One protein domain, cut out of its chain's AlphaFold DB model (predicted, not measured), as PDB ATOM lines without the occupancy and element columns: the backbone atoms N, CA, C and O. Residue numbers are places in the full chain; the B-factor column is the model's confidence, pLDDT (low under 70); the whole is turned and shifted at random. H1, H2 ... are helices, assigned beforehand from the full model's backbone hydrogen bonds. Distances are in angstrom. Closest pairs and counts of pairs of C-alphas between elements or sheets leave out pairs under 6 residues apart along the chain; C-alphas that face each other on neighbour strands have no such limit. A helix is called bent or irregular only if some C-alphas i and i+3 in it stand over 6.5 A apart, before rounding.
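Overview. This is residues 16 to 165 of the 207 residues of the protein "tRNA nucleotidyltransferase/poly(A) polymerase" of Roseovarius mucosus DSM 17069 (UniProt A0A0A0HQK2). An elongated assembly of helices is built round the short helix H6, which sits in the middle with H2, H5, H8 and H9 packed about it. At one end the sharply kinked H9 folds back on itself and makes a hairpin with H10; toward the other end lie H3 and H4, with the small H1 outermost. The printed part has 150 residues with ten named helices, H1 to H10 in chain order, and no named strand: its class is all helix, with mostly crossed packing. It is compact, with a radius of gyration of the C-alphas of 15.8 A, and spans 53 by 28 by 22 A.

Along the chain. The longest helix by residues, H9, holds residues 124 to 146 and measures 16.1 A from first to last C-alpha; it is irregular, with C-alphas 130 and 133 9.4 A apart, and has a kink of 137 degrees near residue 131. H8 is residues 105 to 119, 21.5 A; H10 is 153 to 164, 17.2 A, ending at C-alpha 164 at (-4.745, 6.481, -16.076). H5 is 67 to 78, 18.0 A, and H6 is 85 to 92. H2 is 28 to 39, 16.1 A, beginning at C-alpha 28 at (-3.049, 9.595, -56.812). The others are H1, 20 to 23, H3, 45 to 53, H4, 56 to 60, and H7, 97 to 100.

Arrangement. H9 and H6 are the hubs, each touching four helices. H9 and H10 form a hairpin at a shallow tilt of 29 degrees, with C-alphas of Ala 125 and Gly 162 closest at 4.0 A. With residues 138 to 146 alone, H9 touches H6, closest at the C-alphas of Leu 142 and Ala 91, 6.3 A. H8 touches H9 about perpendicular at 74 degrees, the C-alphas of Ala 118 and Arg 143 closest at 4.6 A. H8 touches H6 at a steep tilt of 43 degrees, closest at C-alphas of Leu 111 and Ala 90, 5.8 A. H5 and H6 form a hairpin at a steep tilt of 44 degrees, with C-alphas of Ala 68 and Ala 91 5.7 A apart at their closest. H2 touches H6 with residues 36 to 39 alone, about perpendicular at 90 degrees; the C-alphas of Leu 39 and Ala 85 are closest, 4.7 A. H3 touches H5, closest at C-alphas of Ala 45 and Ala 70, 5.1 A. H3 and H4 only just touch, only at the corner, with 3 pairs of C-alphas within 8 A, the closest Met 51 and Leu 57 at 5.0 A. H1 touches H4, with C-alphas of Val 20 and Val 56 closest at 5.8 A. H7 is close to H8 but not clearly touching: the C-alphas of Ala 98 and Ala 108 are 5.5 A apart. Every O i to N i+4 pair is within hydrogen-bond range in H2, H3, H4, H6, H8 and H10, against 7 of 8 in H5 and 16 of 19 in H9; H1 and H7 are too short for such a pair.

Size, cuts and confidence. The C-alphas farthest apart, those of Gly 18 and Ala 165, are 55.0 A apart. The printed part has no cut and no long link. Mean pLDDT of the printed part is 94.4, with residues 16 to 21 and residue 24 under 70.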
ATOM      1  N   CYS A  16       7.350  -5.227 -63.630       61.09
ATOM      2  CA  CYS A  16       6.941  -4.078 -62.821       61.09
ATOM      3  C   CYS A  16       7.950  -2.925 -62.915       61.09
ATOM      4  O   CYS A  16       7.532  -1.782 -63.099       61.09
ATOM      5  N   ALA A  17       9.254  -3.218 -62.856       59.56
ATOM      6  CA  ALA A  17      10.327  -2.232 -62.997       59.56
ATOM      7  C   ALA A  17      10.299  -1.542 -64.374       59.56
ATOM      8  O   ALA A  17      10.380  -0.318 -64.460       59.56
ATOM      9  N   GLY A  18      10.088  -2.306 -65.452       59.16
ATOM     10  CA  GLY A  18       9.969  -1.777 -66.816       59.16
ATOM     11  C   GLY A  18       8.719  -0.920 -67.063       59.16
ATOM     12  O   GLY A  18       8.679  -0.167 -68.029       59.16
ATOM     13  N   ASN A  19       7.712  -0.997 -66.187       65.31
ATOM     14  CA  ASN A  19       6.455  -0.249 -66.292       65.31
ATOM     15  C   ASN A  19       6.300   0.849 -65.226       65.31
ATOM     16  O   ASN A  19       5.212   1.420 -65.098       65.31
ATOM     17  N   VAL A  20       7.359   1.188 -64.480       68.62
ATOM     18  CA  VAL A  20       7.337   2.263 -63.468       68.62
ATOM     19  C   VAL A  20       6.860   3.593 -64.065       68.62
ATOM     20  O   VAL A  20       6.099   4.311 -63.421       68.62
ATOM     21  N   GLU A  21       7.184   3.892 -65.329       66.69
ATOM     22  CA  GLU A  21       6.678   5.080 -66.041       66.69
ATOM     23  C   GLU A  21       5.143   5.104 -66.172       66.69
ATOM     24  O   GLU A  21       4.518   6.167 -66.178       66.69
ATOM     25  N   GLY A  22       4.506   3.932 -66.217       70.25
ATOM     26  CA  GLY A  22       3.053   3.784 -66.226       70.25
ATOM     27  C   GLY A  22       2.385   4.224 -64.920       70.25
ATOM     28  O   GLY A  22       1.217   4.617 -64.947       70.25
ATOM     29  N   LEU A  23       3.116   4.247 -63.794       72.00
ATOM     30  CA  LEU A  23       2.603   4.741 -62.509       72.00
ATOM     31  C   LEU A  23       2.244   6.226 -62.577       72.00
ATOM     32  O   LEU A  23       1.258   6.640 -61.968       72.00
ATOM     33  N   ALA A  24       2.976   7.016 -63.371       69.94
ATOM     34  CA  ALA A  24       2.693   8.439 -63.562       69.94
ATOM     35  C   ALA A  24       1.321   8.696 -64.212       69.94
ATOM     36  O   ALA A  24       0.776   9.793 -64.093       69.94
ATOM     37  N   ARG A  25       0.744   7.688 -64.884       79.38
ATOM     38  CA  ARG A  25      -0.584   7.762 -65.513       79.38
ATOM     39  C   ARG A  25      -1.721   7.398 -64.554       79.38
ATOM     40  O   ARG A  25      -2.886   7.532 -64.923       79.38
ATOM     41  N   LEU A  26      -1.415   6.912 -63.350       82.69
ATOM     42  CA  LEU A  26      -2.422   6.524 -62.367       82.69
ATOM     43  C   LEU A  26      -2.859   7.720 -61.526       82.69
ATOM     44  O   LEU A  26      -2.053   8.579 -61.171       82.69
ATOM     45  N   SER A  27      -4.141   7.757 -61.157       89.44
ATOM     46  CA  SER A  27      -4.613   8.765 -60.211       89.44
ATOM     47  C   SER A  27      -3.991   8.533 -58.834       89.44
ATOM     48  O   SER A  27      -3.856   7.397 -58.365       89.44
ATOM     49  N   ARG A  28      -3.637   9.627 -58.159       89.50
ATOM     50  CA  ARG A  28      -3.049   9.595 -56.812       89.50
ATOM     51  C   ARG A  28      -4.007   8.993 -55.788       89.50
ATOM     52  O   ARG A  28      -3.578   8.339 -54.847       89.50
ATOM     53  N   GLU A  29      -5.307   9.169 -56.000       90.25
ATOM     54  CA  GLU A  29      -6.375   8.583 -55.197       90.25
ATOM     55  C   GLU A  29      -6.333   7.051 -55.266       90.25
ATOM     56  O   GLU A  29      -6.384   6.385 -54.231       90.25
ATOM     57  N   ARG A  30      -6.172   6.489 -56.474       92.19
ATOM     58  CA  ARG A  30      -6.078   5.038 -56.674       92.19
ATOM     59  C   ARG A  30      -4.781   4.482 -56.104       92.19
ATOM     60  O   ARG A  30      -4.813   3.483 -55.396       92.19
ATOM     61  N   VAL A  31      -3.657   5.145 -56.378       92.94
ATOM     62  CA  VAL A  31      -2.348   4.756 -55.831       92.94
ATOM     63  C   VAL A  31      -2.382   4.764 -54.303       92.94
ATOM     64  O   VAL A  31      -1.981   3.791 -53.676       92.94
ATOM     65  N   GLY A  32      -2.932   5.816 -53.697       94.50
ATOM     66  CA  GLY A  32      -3.103   5.895 -52.251       94.50
ATOM     67  C   GLY A  32      -3.963   4.768 -51.683       94.50
ATOM     68  O   GLY A  32      -3.621   4.206 -50.643       94.50
ATOM     69  N   ALA A  33      -5.070   4.424 -52.348       94.62
ATOM     70  CA  ALA A  33      -5.963   3.359 -51.894       94.62
ATOM     71  C   ALA A  33      -5.272   1.989 -51.911       94.62
ATOM     72  O   ALA A  33      -5.344   1.261 -50.922       94.62
ATOM     73  N   GLU A  34      -4.547   1.669 -52.986       95.88
ATOM     74  CA  GLU A  34      -3.777   0.424 -53.074       95.88
ATOM     75  C   GLU A  34      -2.615   0.396 -52.075       95.88
ATOM     76  O   GLU A  34      -2.390  -0.633 -51.448       95.88
ATOM     77  N   MET A  35      -1.935   1.525 -51.833       96.88
ATOM     78  CA  MET A  35      -0.905   1.613 -50.788       96.88
ATOM     79  C   MET A  35      -1.475   1.341 -49.391       96.88
ATOM     80  O   MET A  35      -0.891   0.570 -48.636       96.88
ATOM     81  N   ARG A  36      -2.634   1.921 -49.041       97.75
ATOM     82  CA  ARG A  36      -3.303   1.651 -47.753       97.75
ATOM     83  C   ARG A  36      -3.739   0.193 -47.633       97.75
ATOM     84  O   ARG A  36      -3.558  -0.409 -46.581       97.75
ATOM     85  N   LYS A  37      -4.280  -0.386 -48.707       97.44
ATOM     86  CA  LYS A  37      -4.680  -1.797 -48.751       97.44
ATOM     87  C   LYS A  37      -3.481  -2.732 -48.595       97.44
ATOM     88  O   LYS A  37      -3.558  -3.676 -47.816       97.44
ATOM     89  N   LEU A  38      -2.385  -2.454 -49.304       97.88
ATOM     90  CA  LEU A  38      -1.130  -3.187 -49.185       97.88
ATOM     91  C   LEU A  38      -0.629  -3.138 -47.743       97.88
ATOM     92  O   LEU A  38      -0.445  -4.182 -47.133       97.88
ATOM     93  N   LEU A  39      -0.483  -1.938 -47.173       98.12
ATOM     94  CA  LEU A  39       0.028  -1.757 -45.813       98.12
ATOM     95  C   LEU A  39      -0.922  -2.279 -44.729       98.12
ATOM     96  O   LEU A  39      -0.466  -2.543 -43.623       98.12
ATOM     97  N   GLY A  40      -2.207  -2.467 -45.026       97.56
ATOM     98  CA  GLY A  40      -3.170  -3.113 -44.133       97.56
ATOM     99  C   GLY A  40      -3.174  -4.649 -44.186       97.56
ATOM    100  O   GLY A  40      -3.873  -5.270 -43.390       97.56
ATOM    101  N   ALA A  41      -2.432  -5.283 -45.102       97.38
ATOM    102  CA  ALA A  41      -2.321  -6.746 -45.166       97.38
ATOM    103  C   ALA A  41      -1.554  -7.304 -43.949       97.38
ATOM    104  O   ALA A  41      -0.761  -6.571 -43.376       97.38
ATOM    105  N   PRO A  42      -1.708  -8.579 -43.546       95.94
ATOM    106  CA  PRO A  42      -1.010  -9.120 -42.371       95.94
ATOM    107  C   PRO A  42       0.514  -8.913 -42.393       95.94
ATOM    108  O   PRO A  42       1.059  -8.364 -41.439       95.94
ATOM    109  N   ASP A  43       1.167  -9.250 -43.510       97.12
ATOM    110  CA  ASP A  43       2.601  -9.032 -43.730       97.12
ATOM    111  C   ASP A  43       2.863  -8.407 -45.118       97.12
ATOM    112  O   ASP A  43       2.916  -9.117 -46.129       97.12
ATOM    113  N   PRO A  44       2.987  -7.070 -45.205       97.56
ATOM    114  CA  PRO A  44       3.311  -6.379 -46.448       97.56
ATOM    115  C   PRO A  44       4.814  -6.309 -46.741       97.56
ATOM    116  O   PRO A  44       5.188  -5.864 -47.830       97.56
ATOM    117  N   ALA A  45       5.681  -6.690 -45.798       97.50
ATOM    118  CA  ALA A  45       7.105  -6.377 -45.872       97.50
ATOM    119  C   ALA A  45       7.806  -6.988 -47.103       97.50
ATOM    120  O   ALA A  45       8.521  -6.242 -47.782       97.50
ATOM    121  N   PRO A  46       7.567  -8.260 -47.496       96.62
ATOM    122  CA  PRO A  46       8.180  -8.830 -48.699       96.62
ATOM    123  C   PRO A  46       7.788  -8.089 -49.983       96.62
ATOM    124  O   PRO A  46       8.635  -7.812 -50.833       96.62
ATOM    125  N   SER A  47       6.511  -7.720 -50.110       95.25
ATOM    126  CA  SER A  47       5.988  -6.998 -51.275       95.25
ATOM    127  C   SER A  47       6.553  -5.581 -51.364       95.25
ATOM    128  O   SER A  47       6.948  -5.139 -52.439       95.25
ATOM    129  N   VAL A  48       6.642  -4.867 -50.238       97.38
ATOM    130  CA  VAL A  48       7.198  -3.507 -50.209       97.38
ATOM    131  C   VAL A  48       8.712  -3.520 -50.454       97.38
ATOM    132  O   VAL A  48       9.216  -2.670 -51.189       97.38
ATOM    133  N   ALA A  49       9.438  -4.513 -49.933       96.31
ATOM    134  CA  ALA A  49      10.854  -4.706 -50.242       96.31
ATOM    135  C   ALA A  49      11.078  -4.976 -51.741       96.31
ATOM    136  O   ALA A  49      11.959  -4.375 -52.355       96.31
ATOM    137  N   ALA A  50      10.231  -5.806 -52.360       93.94
ATOM    138  CA  ALA A  50      10.243  -6.033 -53.804       93.94
ATOM    139  C   ALA A  50       9.992  -4.736 -54.594       93.94
ATOM    140  O   ALA A  50      10.717  -4.431 -55.541       93.94
ATOM    141  N   MET A  51       9.011  -3.929 -54.170       94.31
ATOM    142  CA  MET A  51       8.736  -2.619 -54.771       94.31
ATOM    143  C   MET A  51       9.928  -1.663 -54.654       94.31
ATOM    144  O   MET A  51      10.161  -0.885 -55.579       94.31
ATOM    145  N   GLN A  52      10.679  -1.702 -53.550       95.31
ATOM    146  CA  GLN A  52      11.894  -0.901 -53.383       95.31
ATOM    147  C   GLN A  52      12.985  -1.324 -54.369       95.31
ATOM    148  O   GLN A  52      13.533  -0.471 -55.063       95.31
ATOM    149  N   VAL A  53      13.252  -2.628 -54.484       94.00
ATOM    150  CA  VAL A  53      14.260  -3.169 -55.411       94.00
ATOM    151  C   VAL A  53      13.910  -2.861 -56.872       94.00
ATOM    152  O   VAL A  53      14.790  -2.492 -57.644       94.00
ATOM    153  N   ALA A  54      12.632  -2.943 -57.251       89.06
ATOM    154  CA  ALA A  54      12.166  -2.595 -58.598       89.06
ATOM    155  C   ALA A  54      12.018  -1.081 -58.856       89.06
ATOM    156  O   ALA A  54      11.584  -0.691 -59.938       89.06
ATOM    157  N   GLY A  55      12.299  -0.212 -57.877       90.31
ATOM    158  CA  GLY A  55      12.121   1.242 -58.003       90.31
ATOM    159  C   GLY A  55      10.661   1.727 -57.991       90.31
ATOM    160  O   GLY A  55      10.411   2.932 -57.993       90.31
ATOM    161  N   VAL A  56       9.686   0.817 -57.910       92.12
ATOM    162  CA  VAL A  56       8.248   1.122 -57.808       92.12
ATOM    163  C   VAL A  56       7.954   1.951 -56.558       92.12
ATOM    164  O   VAL A  56       7.226   2.940 -56.637       92.12
ATOM    165  N   LEU A  57       8.534   1.579 -55.411       94.38
ATOM    166  CA  LEU A  57       8.314   2.291 -54.151       94.38
ATOM    167  C   LEU A  57       8.805   3.740 -54.248       94.38
ATOM    168  O   LEU A  57       8.079   4.647 -53.856       94.38
ATOM    169  N   HIS A  58       9.977   3.965 -54.851       93.44
ATOM    170  CA  HIS A  58      10.498   5.310 -55.097       93.44
ATOM    171  C   HIS A  58       9.601   6.106 -56.059       93.44
ATOM    172  O   HIS A  58       9.336   7.281 -55.818       93.44
ATOM    173  N   GLY A  59       9.080   5.470 -57.114       91.12
ATOM    174  CA  GLY A  59       8.146   6.106 -58.050       91.12
ATOM    175  C   GLY A  59       6.823   6.537 -57.402       91.12
ATOM    176  O   GLY A  59       6.280   7.591 -57.737       91.12
ATOM    177  N   VAL A  60       6.313   5.754 -56.447       92.00
ATOM    178  CA  VAL A  60       5.088   6.072 -55.691       92.00
ATOM    179  C   VAL A  60       5.357   7.098 -54.587       92.00
ATOM    180  O   VAL A  60       4.634   8.092 -54.460       92.00
ATOM    181  N   LEU A  61       6.394   6.856 -53.790       94.88
ATOM    182  CA  LEU A  61       6.709   7.581 -52.570       94.88
ATOM    183  C   LEU A  61       8.223   7.849 -52.473       94.88
ATOM    184  O   LEU A  61       8.950   7.106 -51.811       94.88
ATOM    185  N   PRO A  62       8.721   8.915 -53.121       95.25
ATOM    186  CA  PRO A  62      10.122   9.308 -53.028       95.25
ATOM    187  C   PRO A  62      10.575   9.512 -51.579       95.25
ATOM    188  O   PRO A  62       9.805   9.980 -50.737       95.25
ATOM    189  N   GLY A  63      11.826   9.144 -51.298       95.31
ATOM    190  CA  GLY A  63      12.430   9.243 -49.967       95.31
ATOM    191  C   GLY A  63      11.916   8.223 -48.943       95.31
ATOM    192  O   GLY A  63      12.219   8.368 -47.761       95.31
ATOM    193  N   SER A  64      11.110   7.240 -49.357       97.00
ATOM    194  CA  SER A  64      10.690   6.146 -48.477       97.00
ATOM    195  C   SER A  64      11.728   5.025 -48.401       97.00
ATOM    196  O   SER A  64      12.528   4.845 -49.322       97.00
ATOM    197  N   ASP A  65      11.703   4.284 -47.294       96.44
ATOM    198  CA  ASP A  65      12.613   3.175 -47.006       96.44
ATOM    199  C   ASP A  65      11.857   2.003 -46.360       96.44
ATOM    200  O   ASP A  65      11.207   2.143 -45.325       96.44
ATOM    201  N   ALA A  66      11.949   0.824 -46.971       96.56
ATOM    202  CA  ALA A  66      11.277  -0.392 -46.528       96.56
ATOM    203  C   ALA A  66      11.899  -1.051 -45.281       96.56
ATOM    204  O   ALA A  66      11.267  -1.936 -44.703       96.56
ATOM    205  N   ARG A  67      13.113  -0.663 -44.857       94.62
ATOM    206  CA  ARG A  67      13.873  -1.373 -43.805       94.62
ATOM    207  C   ARG A  67      13.105  -1.533 -42.492       94.62
ATOM    208  O   ARG A  67      13.013  -2.642 -41.971       94.62
ATOM    209  N   ALA A  68      12.513  -0.453 -41.985       97.50
ATOM    210  CA  ALA A  68      11.817  -0.470 -40.698       97.50
ATOM    211  C   ALA A  68      10.471  -1.219 -40.740       97.50
ATOM    212  O   ALA A  68       9.958  -1.618 -39.698       97.50
ATOM    213  N   LEU A  69       9.891  -1.440 -41.928       98.50
ATOM    214  CA  LEU A  69       8.568  -2.056 -42.053       98.50
ATOM    215  C   LEU A  69       8.562  -3.511 -41.573       98.50
ATOM    216  O   LEU A  69       7.639  -3.906 -40.870       98.50
ATOM    217  N   ALA A  70       9.584  -4.300 -41.912       97.25
ATOM    218  CA  ALA A  70       9.669  -5.696 -41.473       97.25
ATOM    219  C   ALA A  70       9.790  -5.809 -39.944       97.25
ATOM    220  O   ALA A  70       9.133  -6.646 -39.328       97.25
ATOM    221  N   LEU A  71      10.586  -4.926 -39.330       98.06
ATOM    222  CA  LEU A  71      10.734  -4.854 -37.875       98.06
ATOM    223  C   LEU A  71       9.427  -4.438 -37.203       98.06
ATOM    224  O   LEU A  71       9.034  -5.042 -36.211       98.06
ATOM    225  N   LEU A  72       8.722  -3.454 -37.764       98.56
ATOM    226  CA  LEU A  72       7.421  -3.041 -37.254       98.56
ATOM    227  C   LEU A  72       6.399  -4.185 -37.321       98.56
ATOM    228  O   LEU A  72       5.736  -4.441 -36.323       98.56
ATOM    229  N   VAL A  73       6.308  -4.902 -38.445       98.31
ATOM    230  CA  VAL A  73       5.406  -6.062 -38.597       98.31
ATOM    231  C   VAL A  73       5.723  -7.150 -37.568       98.31
ATOM    232  O   VAL A  73       4.816  -7.714 -36.955       98.31
ATOM    233  N   TYR A  74       7.010  -7.418 -37.328       97.62
ATOM    234  CA  TYR A  74       7.434  -8.336 -36.276       97.62
ATOM    235  C   TYR A  74       6.981  -7.859 -34.886       97.62
ATOM    236  O   TYR A  74       6.324  -8.612 -34.170       97.62
ATOM    237  N   LEU A  75       7.238  -6.601 -34.526       97.88
ATOM    238  CA  LEU A  75       6.836  -6.039 -33.232       97.88
ATOM    239  C   LEU A  75       5.309  -5.992 -33.048       97.88
ATOM    240  O   LEU A  75       4.815  -6.234 -31.946       97.88
ATOM    241  N   GLU A  76       4.547  -5.716 -34.107       97.56
ATOM    242  CA  GLU A  76       3.084  -5.806 -34.092       97.56
ATOM    243  C   GLU A  76       2.641  -7.231 -33.728       97.56
ATOM    244  O   GLU A  76       1.788  -7.401 -32.860       97.56
ATOM    245  N   SER A  77       3.268  -8.259 -34.314       95.44
ATOM    246  CA  SER A  77       2.957  -9.658 -33.993       95.44
ATOM    247  C   SER A  77       3.342 -10.054 -32.563       95.44
ATOM    248  O   SER A  77       2.520 -10.640 -31.859       95.44
ATOM    249  N   GLU A  78       4.526  -9.652 -32.087       95.56
ATOM    250  CA  GLU A  78       4.988  -9.903 -30.710       95.56
ATOM    251  C   GLU A  78       4.071  -9.253 -29.668       95.56
ATOM    252  O   GLU A  78       3.905  -9.755 -28.558       95.56
ATOM    253  N   THR A  79       3.458  -8.122 -30.022       94.31
ATOM    254  CA  THR A  79       2.590  -7.353 -29.122       94.31
ATOM    255  C   THR A  79       1.100  -7.555 -29.369       94.31
ATOM    256  O   THR A  79       0.289  -6.914 -28.693       94.31
ATOM    257  N   ASN A  80       0.738  -8.447 -30.296       94.62
ATOM    258  CA  ASN A  80      -0.631  -8.692 -30.747       94.62
ATOM    259  C   ASN A  80      -1.374  -7.399 -31.159       94.62
ATOM    260  O   ASN A  80      -2.572  -7.244 -30.911       94.62
ATOM    261  N   ALA A  81      -0.650  -6.451 -31.758       95.38
ATOM    262  CA  ALA A  81      -1.216  -5.239 -32.328       95.38
ATOM    263  C   ALA A  81      -1.833  -5.541 -33.701       95.38
ATOM    264  O   ALA A  81      -1.281  -6.296 -34.504       95.38
ATOM    265  N   ALA A  82      -2.991  -4.945 -33.978       95.69
ATOM    266  CA  ALA A  82      -3.624  -5.077 -35.283       95.69
ATOM    267  C   ALA A  82      -2.811  -4.331 -36.361       95.69
ATOM    268  O   ALA A  82      -2.264  -3.266 -36.069       95.69
ATOM    269  N   PRO A  83      -2.778  -4.829 -37.612       97.19
ATOM    270  CA  PRO A  83      -2.183  -4.107 -38.732       97.19
ATOM    271  C   PRO A  83      -2.739  -2.687 -38.869       97.19
ATOM    272  O   PRO A  83      -3.949  -2.497 -39.018       97.19
ATOM    273  N   ASP A  84      -1.850  -1.695 -38.892       98.12
ATOM    274  CA  ASP A  84      -2.219  -0.290 -39.043       98.12
ATOM    275  C   ASP A  84      -1.484   0.340 -40.232       98.12
ATOM    276  O   ASP A  84      -0.276   0.583 -40.215       98.12
ATOM    277  N   ALA A  85      -2.241   0.632 -41.291       98.38
ATOM    278  CA  ALA A  85      -1.684   1.153 -42.532       98.38
ATOM    279  C   ALA A  85      -1.009   2.526 -42.367       98.38
ATOM    280  O   ALA A  85      -0.049   2.809 -43.080       98.38
ATOM    281  N   ILE A  86      -1.480   3.379 -41.450       98.62
ATOM    282  CA  ILE A  86      -0.895   4.711 -41.233       98.62
ATOM    283  C   ILE A  86       0.374   4.609 -40.388       98.62
ATOM    284  O   ILE A  86       1.356   5.281 -40.698       98.62
ATOM    285  N   LEU A  87       0.390   3.726 -39.389       98.81
ATOM    286  CA  LEU A  87       1.596   3.399 -38.622       98.81
ATOM    287  C   LEU A  87       2.700   2.829 -39.522       98.81
ATOM    288  O   LEU A  87       3.838   3.297 -39.508       98.81
ATOM    289  N   ARG A  88       2.348   1.874 -40.382       98.69
ATOM    290  CA  ARG A  88       3.281   1.269 -41.338       98.69
ATOM    291  C   ARG A  88       3.738   2.255 -42.410       98.69
ATOM    292  O   ARG A  88       4.897   2.227 -42.813       98.69
ATOM    293  N   LEU A  89       2.878   3.187 -42.822       98.56
ATOM    294  CA  LEU A  89       3.270   4.305 -43.684       98.56
ATOM    295  C   LEU A  89       4.243   5.264 -42.976       98.56
ATOM    296  O   LEU A  89       5.165   5.773 -43.611       98.56
ATOM    297  N   ALA A  90       4.081   5.483 -41.667       98.62
ATOM    298  CA  ALA A  90       5.016   6.271 -40.866       98.62
ATOM    299  C   ALA A  90       6.408   5.622 -40.798       98.62
ATOM    300  O   ALA A  90       7.401   6.342 -40.891       98.62
ATOM    301  N   ALA A  91       6.476   4.287 -40.717       98.44
ATOM    302  CA  ALA A  91       7.732   3.531 -40.767       98.44
ATOM    303  C   ALA A  91       8.439   3.635 -42.125       98.44
ATOM    304  O   ALA A  91       9.662   3.729 -42.162       98.44
ATOM    305  N   LEU A  92       7.681   3.666 -43.229       98.19
ATOM    306  CA  LEU A  92       8.249   3.870 -44.566       98.19
ATOM    307  C   LEU A  92       8.791   5.286 -44.778       98.19
ATOM    308  O   LEU A  92       9.735   5.474 -45.541       98.19
ATOM    309  N   GLY A  93       8.187   6.294 -44.148       96.56
ATOM    310  CA  GLY A  93       8.574   7.689 -44.334       96.56
ATOM    311  C   GLY A  93       8.230   8.223 -45.729       96.56
ATOM    312  O   GLY A  93       7.140   7.991 -46.248       96.56
ATOM    313  N   GLY A  94       9.143   8.995 -46.319       96.31
ATOM    314  CA  GLY A  94       8.954   9.628 -47.624       96.31
ATOM    315  C   GLY A  94       8.495  11.087 -47.597       96.31
ATOM    316  O   GLY A  94       8.204  11.679 -46.549       96.31
ATOM    317  N   GLU A  95       8.472  11.663 -48.798       95.50
ATOM    318  CA  GLU A  95       8.213  13.075 -49.081       95.50
ATOM    319  C   GLU A  95       6.761  13.323 -49.503       95.50
ATOM    320  O   GLU A  95       6.222  12.596 -50.339       95.50
ATOM    321  N   ALA A  96       6.142  14.397 -48.994       95.31
ATOM    322  CA  ALA A  96       4.789  14.836 -49.377       95.31
ATOM    323  C   ALA A  96       3.751  13.691 -49.377       95.31
ATOM    324  O   ALA A  96       2.923  13.555 -50.286       95.31
ATOM    325  N   VAL A  97       3.845  12.806 -48.375       97.00
ATOM    326  CA  VAL A  97       3.081  11.553 -48.304       97.00
ATOM    327  C   VAL A  97       1.574  11.817 -48.378       97.00
ATOM    328  O   VAL A  97       0.853  11.141 -49.117       97.00
ATOM    329  N   ALA A  98       1.103  12.841 -47.658       96.19
ATOM    330  CA  ALA A  98      -0.301  13.225 -47.617       96.19
ATOM    331  C   ALA A  98      -0.830  13.620 -49.002       96.19
ATOM    332  O   ALA A  98      -1.881  13.138 -49.431       96.19
ATOM    333  N   GLU A  99      -0.085  14.443 -49.739       96.06
ATOM    334  CA  GLU A  99      -0.463  14.915 -51.068       96.06
ATOM    335  C   GLU A  99      -0.351  13.820 -52.131       96.06
ATOM    336  O   GLU A  99      -1.191  13.759 -53.040       96.06
ATOM    337  N   ARG A 100       0.684  12.974 -52.046       94.94
ATOM    338  CA  ARG A 100       0.960  11.895 -53.007       94.94
ATOM    339  C   ARG A 100      -0.031  10.748 -52.901       94.94
ATOM    340  O   ARG A 100      -0.450  10.238 -53.935       94.94
ATOM    341  N   LEU A 101      -0.439  10.389 -51.684       96.06
ATOM    342  CA  LEU A 101      -1.372   9.287 -51.428       96.06
ATOM    343  C   LEU A 101      -2.804   9.755 -51.144       96.06
ATOM    344  O   LEU A 101      -3.663   8.930 -50.818       96.06
ATOM    345  N   ARG A 102      -3.067  11.065 -51.262       97.06
ATOM    346  CA  ARG A 102      -4.380  11.680 -51.005       97.06
ATOM    347  C   ARG A 102      -4.945  11.260 -49.652       97.06
ATOM    348  O   ARG A 102      -6.074  10.785 -49.562       97.06
ATOM    349  N   LEU A 103      -4.122  11.392 -48.614       97.69
ATOM    350  CA  LEU A 103      -4.553  11.126 -47.248       97.69
ATOM    351  C   LEU A 103      -5.641  12.125 -46.851       97.69
ATOM    352  O   LEU A 103      -5.586  13.310 -47.193       97.69
ATOM    353  N   SER A 104      -6.623  11.655 -46.094       97.75
ATOM    354  CA  SER A 104      -7.552  12.536 -45.401       97.75
ATOM    355  C   SER A 104      -6.798  13.434 -44.416       97.75
ATOM    356  O   SER A 104      -5.695  13.130 -43.956       97.75
ATOM    357  N   ARG A 105      -7.426  14.545 -44.016       98.19
ATOM    358  CA  ARG A 105      -6.846  15.449 -43.008       98.19
ATOM    359  C   ARG A 105      -6.549  14.739 -41.683       98.19
ATOM    360  O   ARG A 105      -5.611  15.122 -40.996       98.19
ATOM    361  N   ALA A 106      -7.357  13.745 -41.309       98.31
ATOM    362  CA  ALA A 106      -7.154  12.980 -40.083       98.31
ATOM    363  C   ALA A 106      -5.930  12.059 -40.192       98.31
ATOM    364  O   ALA A 106      -5.071  12.095 -39.317       98.31
ATOM    365  N   GLU A 107      -5.808  11.314 -41.294       98.44
ATOM    366  CA  GLU A 107      -4.653  10.446 -41.558       98.44
ATOM    367  C   GLU A 107      -3.351  11.245 -41.649       98.44
ATOM    368  O   GLU A 107      -2.355  10.851 -41.054       98.44
ATOM    369  N   ALA A 108      -3.358  12.393 -42.336       98.38
ATOM    370  CA  ALA A 108      -2.177  13.248 -42.451       98.38
ATOM    371  C   ALA A 108      -1.701  13.776 -41.086       98.38
ATOM    372  O   ALA A 108      -0.507  13.744 -40.799       98.38
ATOM    373  N   ARG A 109      -2.630  14.208 -40.217       98.44
ATOM    374  CA  ARG A 109      -2.296  14.637 -38.847       98.44
ATOM    375  C   ARG A 109      -1.741  13.497 -38.004       98.44
ATOM    376  O   ARG A 109      -0.803  13.711 -37.245       98.44
ATOM    377  N   ARG A 110      -2.320  12.303 -38.131       98.56
ATOM    378  CA  ARG A 110      -1.855  11.124 -37.398       98.56
ATOM    379  C   ARG A 110      -0.468  10.682 -37.866       98.56
ATOM    380  O   ARG A 110       0.399  10.450 -37.038       98.56
ATOM    381  N   LEU A 111      -0.230  10.649 -39.178       98.62
ATOM    382  CA  LEU A 111       1.086  10.362 -39.752       98.62
ATOM    383  C   LEU A 111       2.160  11.329 -39.227       98.62
ATOM    384  O   LEU A 111       3.247  10.895 -38.850       98.62
ATOM    385  N   ASP A 112       1.851  12.627 -39.189       98.19
ATOM    386  CA  ASP A 112       2.745  13.653 -38.646       98.19
ATOM    387  C   ASP A 112       3.019  13.451 -37.145       98.19
ATOM    388  O   ASP A 112       4.178  13.458 -36.726       98.19
ATOM    389  N   LEU A 113       1.974  13.199 -36.346       98.38
ATOM    390  CA  LEU A 113       2.107  12.890 -34.921       98.38
ATOM    391  C   LEU A 113       3.028  11.688 -34.690       98.38
ATOM    392  O   LEU A 113       3.991  11.807 -33.934       98.38
ATOM    393  N   LEU A 114       2.752  10.563 -35.354       98.69
ATOM    394  CA  LEU A 114       3.519   9.328 -35.218       98.69
ATOM    395  C   LEU A 114       5.000   9.565 -35.519       98.69
ATOM    396  O   LEU A 114       5.855   9.209 -34.713       98.69
ATOM    397  N   ARG A 115       5.309  10.217 -36.648       97.62
ATOM    398  CA  ARG A 115       6.697  10.479 -37.052       97.62
ATOM    399  C   ARG A 115       7.420  11.413 -36.086       97.62
ATOM    400  O   ARG A 115       8.565  11.133 -35.739       97.62
ATOM    401  N   ARG A 116       6.780  12.506 -35.653       97.75
ATOM    402  CA  ARG A 116       7.392  13.450 -34.705       97.75
ATOM    403  C   ARG A 116       7.625  12.800 -33.346       97.75
ATOM    404  O   ARG A 116       8.755  12.776 -32.874       97.75
ATOM    405  N   ALA A 117       6.594  12.199 -32.760       98.00
ATOM    406  CA  ALA A 117       6.685  11.617 -31.426       98.00
ATOM    407  C   ALA A 117       7.614  10.391 -31.373       98.00
ATOM    408  O   ALA A 117       8.283  10.171 -30.363       98.00
ATOM    409  N   ALA A 118       7.710   9.601 -32.451       97.44
ATOM    410  CA  ALA A 118       8.658   8.488 -32.514       97.44
ATOM    411  C   ALA A 118      10.120   8.959 -32.561       97.44
ATOM    412  O   ALA A 118      10.980   8.270 -32.019       97.44
ATOM    413  N   ALA A 119      10.396  10.129 -33.152       95.94
ATOM    414  CA  ALA A 119      11.732  10.728 -33.195       95.94
ATOM    415  C   ALA A 119      12.144  11.418 -31.877       95.94
ATOM    416  O   ALA A 119      13.330  11.636 -31.636       95.94
ATOM    417  N   GLU A 120      11.178  11.767 -31.028       95.62
ATOM    418  CA  GLU A 120      11.415  12.323 -29.692       95.62
ATOM    419  C   GLU A 120      11.785  11.231 -28.669       95.62
ATOM    420  O   GLU A 120      11.566  10.039 -28.884       95.62
ATOM    421  N   THR A 121      12.303  11.637 -27.505       91.25
ATOM    422  CA  THR A 121      12.661  10.741 -26.385       91.25
ATOM    423  C   THR A 121      11.607  10.706 -25.275       91.25
ATOM    424  O   THR A 121      11.894  10.286 -24.154       91.25
ATOM    425  N   THR A 122      10.386  11.158 -25.569       95.62
ATOM    426  CA  THR A 122       9.253  11.196 -24.634       95.62
ATOM    427  C   THR A 122       8.992   9.809 -24.047       95.62
ATOM    428  O   THR A 122       8.918   8.819 -24.790       95.62
ATOM    429  N   GLN A 123       8.881   9.728 -22.718       95.88
ATOM    430  CA  GLN A 123       8.739   8.465 -21.991       95.88
ATOM    431  C   GLN A 123       7.365   7.825 -22.222       95.88
ATOM    432  O   GLN A 123       6.383   8.515 -22.489       95.88
ATOM    433  N   ALA A 124       7.282   6.498 -22.085       97.56
ATOM    434  CA  ALA A 124       6.054   5.740 -22.331       97.56
ATOM    435  C   ALA A 124       4.868   6.239 -21.489       97.56
ATOM    436  O   ALA A 124       3.782   6.435 -22.026       97.56
ATOM    437  N   ALA A 125       5.085   6.529 -20.206       98.06
ATOM    438  CA  ALA A 125       4.030   7.045 -19.341       98.06
ATOM    439  C   ALA A 125       3.551   8.447 -19.761       98.06
ATOM    440  O   ALA A 125       2.354   8.719 -19.788       98.06
ATOM    441  N   GLU A 126       4.446   9.327 -20.206       98.31
ATOM    442  CA  GLU A 126       4.033  10.621 -20.756       98.31
ATOM    443  C   GLU A 126       3.253  10.475 -22.072       98.31
ATOM    444  O   GLU A 126       2.236  11.146 -22.259       98.31
ATOM    445  N   LEU A 127       3.668   9.566 -22.960       98.31
ATOM    446  CA  LEU A 127       2.910   9.253 -24.176       98.31
ATOM    447  C   LEU A 127       1.506   8.736 -23.837       98.31
ATOM    448  O   LEU A 127       0.535   9.153 -24.465       98.31
ATOM    449  N   GLY A 128       1.390   7.891 -22.812       98.38
ATOM    450  CA  GLY A 128       0.109   7.387 -22.319       98.38
ATOM    451  C   GLY A 128      -0.784   8.507 -21.799       98.38
ATOM    452  O   GLY A 128      -1.959   8.566 -22.151       98.38
ATOM    453  N   TYR A 129      -0.219   9.435 -21.027       98.50
ATOM    454  CA  TYR A 129      -0.941  10.592 -20.501       98.50
ATOM    455  C   TYR A 129      -1.441  11.533 -21.610       98.50
ATOM    456  O   TYR A 129      -2.601  11.942 -21.603       98.50
ATOM    457  N   ARG A 130      -0.588  11.852 -22.592       97.44
ATOM    458  CA  ARG A 130      -0.904  12.831 -23.647       97.44
ATOM    459  C   ARG A 130      -1.739  12.267 -24.798       97.44
ATOM    460  O   ARG A 130      -2.489  13.017 -25.423       97.44
ATOM    461  N   HIS A 131      -1.582  10.983 -25.118       97.75
ATOM    462  CA  HIS A 131      -2.133  10.378 -26.339       97.75
ATOM    463  C   HIS A 131      -2.997   9.136 -26.087       97.75
ATOM    464  O   HIS A 131      -3.661   8.659 -27.007       97.75
ATOM    465  N   GLY A 132      -3.033   8.624 -24.855       98.12
ATOM    466  CA  GLY A 132      -3.699   7.371 -24.524       98.12
ATOM    467  C   GLY A 132      -2.899   6.135 -24.945       98.12
ATOM    468  O   GLY A 132      -1.841   6.221 -25.570       98.12
ATOM    469  N   VAL A 133      -3.424   4.961 -24.587       97.62
ATOM    470  CA  VAL A 133      -2.732   3.673 -24.766       97.62
ATOM    471  C   VAL A 133      -2.552   3.315 -26.241       97.62
ATOM    472  O   VAL A 133      -1.452   2.973 -26.651       97.62
ATOM    473  N   GLU A 134      -3.600   3.421 -27.059       96.81
ATOM    474  CA  GLU A 134      -3.537   2.989 -28.465       96.81
ATOM    475  C   GLU A 134      -2.508   3.792 -29.276       96.81
ATOM    476  O   GLU A 134      -1.602   3.228 -29.891       96.81
ATOM    477  N   GLU A 135      -2.594   5.124 -29.237       98.00
ATOM    478  CA  GLU A 135      -1.692   5.977 -30.015       98.00
ATOM    479  C   GLU A 135      -0.279   6.005 -29.411       98.00
ATOM    480  O   GLU A 135       0.706   5.960 -30.146       98.00
ATOM    481  N   GLY A 136      -0.149   5.992 -28.079       98.12
ATOM    482  CA  GLY A 136       1.157   5.884 -27.429       98.12
ATOM    483  C   GLY A 136       1.865   4.558 -27.733       98.12
ATOM    484  O   GLY A 136       3.073   4.554 -27.974       98.12
ATOM    485  N   ARG A 137       1.127   3.440 -27.822       98.00
ATOM    486  CA  ARG A 137       1.667   2.143 -28.262       98.00
ATOM    487  C   ARG A 137       2.146   2.212 -29.707       98.00
ATOM    488  O   ARG A 137       3.251   1.755 -29.981       98.00
ATOM    489  N   ALA A 138       1.365   2.804 -30.610       98.44
ATOM    490  CA  ALA A 138       1.762   2.983 -32.007       98.44
ATOM    491  C   ALA A 138       3.066   3.798 -32.131       98.44
ATOM    492  O   ALA A 138       3.981   3.394 -32.847       98.44
ATOM    493  N   ILE A 139       3.199   4.889 -31.368       98.69
ATOM    494  CA  ILE A 139       4.425   5.704 -31.310       98.69
ATOM    495  C   ILE A 139       5.623   4.875 -30.824       98.69
ATOM    496  O   ILE A 139       6.698   4.933 -31.423       98.69
ATOM    497  N   LEU A 140       5.453   4.095 -29.753       98.19
ATOM    498  CA  LEU A 140       6.523   3.269 -29.184       98.19
ATOM    499  C   LEU A 140       6.933   2.120 -30.113       98.19
ATOM    500  O   LEU A 140       8.127   1.862 -30.245       98.19
ATOM    501  N   LEU A 141       5.978   1.466 -30.781       98.38
ATOM    502  CA  LEU A 141       6.249   0.432 -31.786       98.38
ATOM    503  C   LEU A 141       7.019   1.009 -32.976       98.38
ATOM    504  O   LEU A 141       8.018   0.429 -33.399       98.38
ATOM    505  N   LEU A 142       6.602   2.177 -33.474       98.56
ATOM    506  CA  LEU A 142       7.310   2.875 -34.544       98.56
ATOM    507  C   LEU A 142       8.740   3.229 -34.130       98.56
ATOM    508  O   LEU A 142       9.678   2.952 -34.873       98.56
ATOM    509  N   ARG A 143       8.916   3.811 -32.939       98.12
ATOM    510  CA  ARG A 143      10.238   4.157 -32.402       98.12
ATOM    511  C   ARG A 143      11.123   2.918 -32.275       98.12
ATOM    512  O   ARG A 143      12.270   2.953 -32.708       98.12
ATOM    513  N   ALA A 144      10.594   1.828 -31.724       97.44
ATOM    514  CA  ALA A 144      11.320   0.572 -31.584       97.44
ATOM    515  C   ALA A 144      11.748   0.005 -32.947       97.44
ATOM    516  O   ALA A 144      12.904  -0.373 -33.104       97.44
ATOM    517  N   ALA A 145      10.869   0.033 -33.954       97.94
ATOM    518  CA  ALA A 145      11.199  -0.406 -35.309       97.94
ATOM    519  C   ALA A 145      12.276   0.467 -35.976       97.94
ATOM    520  O   ALA A 145      13.196  -0.060 -36.593       97.94
ATOM    521  N   LEU A 146      12.181   1.795 -35.844       97.38
ATOM    522  CA  LEU A 146      13.136   2.744 -36.431       97.38
ATOM    523  C   LEU A 146      14.520   2.687 -35.770       97.38
ATOM    524  O   LEU A 146      15.520   2.939 -36.437       97.38
ATOM    525  N   LEU A 147      14.570   2.391 -34.470       96.44
ATOM    526  CA  LEU A 147      15.807   2.301 -33.685       96.44
ATOM    527  C   LEU A 147      16.312   0.861 -33.516       96.44
ATOM    528  O   LEU A 147      17.276   0.647 -32.785       96.44
ATOM    529  N   GLU A 148      15.658  -0.109 -34.157       96.69
ATOM    530  CA  GLU A 148      15.987  -1.539 -34.080       96.69
ATOM    531  C   GLU A 148      16.048  -2.065 -32.629       96.69
ATOM    532  O   GLU A 148      16.876  -2.900 -32.264       96.69
ATOM    533  N   MET A 149      15.154  -1.558 -31.778       95.19
ATOM    534  CA  MET A 149      15.056  -1.920 -30.366       95.19
ATOM    535  C   MET A 149      13.971  -2.980 -30.125       95.19
ATOM    536  O   MET A 149      12.932  -2.962 -30.787       95.19
ATOM    537  N   PRO A 150      14.151  -3.874 -29.136       92.94
ATOM    538  CA  PRO A 150      13.114  -4.825 -28.758       92.94
ATOM    539  C   PRO A 150      11.945  -4.129 -28.049       92.94
ATOM    540  O   PRO A 150      12.114  -3.111 -27.371       92.94
ATOM    541  N   TRP A 151      10.761  -4.736 -28.132       93.50
ATOM    542  CA  TRP A 151       9.652  -4.375 -27.255       93.50
ATOM    543  C   TRP A 151       9.918  -4.855 -25.823       93.50
ATOM    544  O   TRP A 151      10.422  -5.954 -25.602       93.50
ATOM    545  N   SER A 152       9.535  -4.045 -24.837       92.38
ATOM    546  CA  SER A 152       9.616  -4.387 -23.417       92.38
ATOM    547  C   SER A 152       8.229  -4.325 -22.788       92.38
ATOM    548  O   SER A 152       7.507  -3.346 -22.973       92.38
ATOM    549  N   ALA A 153       7.873  -5.333 -21.986       91.38
ATOM    550  CA  ALA A 153       6.625  -5.337 -21.218       91.38
ATOM    551  C   ALA A 153       6.502  -4.105 -20.305       91.38
ATOM    552  O   ALA A 153       5.406  -3.575 -20.130       91.38
ATOM    553  N   ARG A 154       7.634  -3.578 -19.816       94.94
ATOM    554  CA  ARG A 154       7.654  -2.377 -18.979       94.94
ATOM    555  C   ARG A 154       7.111  -1.143 -19.702       94.94
ATOM    556  O   ARG A 154       6.427  -0.337 -19.085       94.94
ATOM    557  N   LEU A 155       7.354  -1.025 -21.011       95.31
ATOM    558  CA  LEU A 155       6.817   0.083 -21.808       95.31
ATOM    559  C   LEU A 155       5.285   0.070 -21.823       95.31
ATOM    560  O   LEU A 155       4.674   1.131 -21.764       95.31
ATOM    561  N   ALA A 156       4.670  -1.115 -21.880       94.31
ATOM    562  CA  ALA A 156       3.217  -1.248 -21.830       94.31
ATOM    563  C   ALA A 156       2.657  -0.853 -20.453       94.31
ATOM    564  O   ALA A 156       1.658  -0.144 -20.384       94.31
ATOM    565  N   GLU A 157       3.320  -1.262 -19.366       96.69
ATOM    566  CA  GLU A 157       2.929  -0.888 -18.000       96.69
ATOM    567  C   GLU A 157       3.011   0.624 -17.766       96.69
ATOM    568  O   GLU A 157       2.065   1.223 -17.253       96.69
ATOM    569  N   ASP A 158       4.125   1.245 -18.163       97.38
ATOM    570  CA  ASP A 158       4.337   2.687 -18.028       97.38
ATOM    571  C   ASP A 158       3.291   3.463 -18.838       97.38
ATOM    572  O   ASP A 158       2.678   4.408 -18.340       97.38
ATOM    573  N   LEU A 159       3.026   3.026 -20.070       97.50
ATOM    574  CA  LEU A 159       2.001   3.601 -20.935       97.50
ATOM    575  C   LEU A 159       0.601   3.543 -20.295       97.50
ATOM    576  O   LEU A 159      -0.114   4.548 -20.273       97.50
ATOM    577  N   ASP A 160       0.230   2.394 -19.729       97.44
ATOM    578  CA  ASP A 160      -1.045   2.208 -19.031       97.44
ATOM    579  C   ASP A 160      -1.146   3.058 -17.757       97.44
ATOM    580  O   ASP A 160      -2.223   3.582 -17.453       97.44
ATOM    581  N   GLN A 161      -0.049   3.200 -17.004       97.56
ATOM    582  CA  GLN A 161       0.024   4.086 -15.837       97.56
ATOM    583  C   GLN A 161      -0.261   5.530 -16.259       97.56
ATOM    584  O   GLN A 161      -1.140   6.182 -15.691       97.56
ATOM    585  N   GLY A 162       0.443   6.005 -17.285       98.12
ATOM    586  CA  GLY A 162       0.293   7.346 -17.831       98.12
ATOM    587  C   GLY A 162      -1.125   7.662 -18.291       98.12
ATOM    588  O   GLY A 162      -1.698   8.678 -17.906       98.12
ATOM    589  N   ALA A 163      -1.742   6.754 -19.051       98.19
ATOM    590  CA  ALA A 163      -3.110   6.930 -19.550       98.19
ATOM    591  C   ALA A 163      -4.166   7.021 -18.429       98.19
ATOM    592  O   ALA A 163      -5.231   7.632 -18.588       98.19
ATOM    593  N   LYS A 164      -3.885   6.420 -17.267       97.88
ATOM    594  CA  LYS A 164      -4.745   6.481 -16.076       97.88
ATOM    595  C   LYS A 164      -4.443   7.686 -15.185       97.88
ATOM    596  O   LYS A 164      -5.277   8.019 -14.343       97.88
ATOM    597  N   ALA A 165      -3.302   8.347 -15.369       97.88
ATOM    598  CA  ALA A 165      -2.885   9.465 -14.541       97.88
ATOM    599  C   ALA A 165      -3.856  10.655 -14.668       97.88
ATOM    600  O   ALA A 165      -4.501  10.873 -15.701       97.88
TER     601      ALA A 165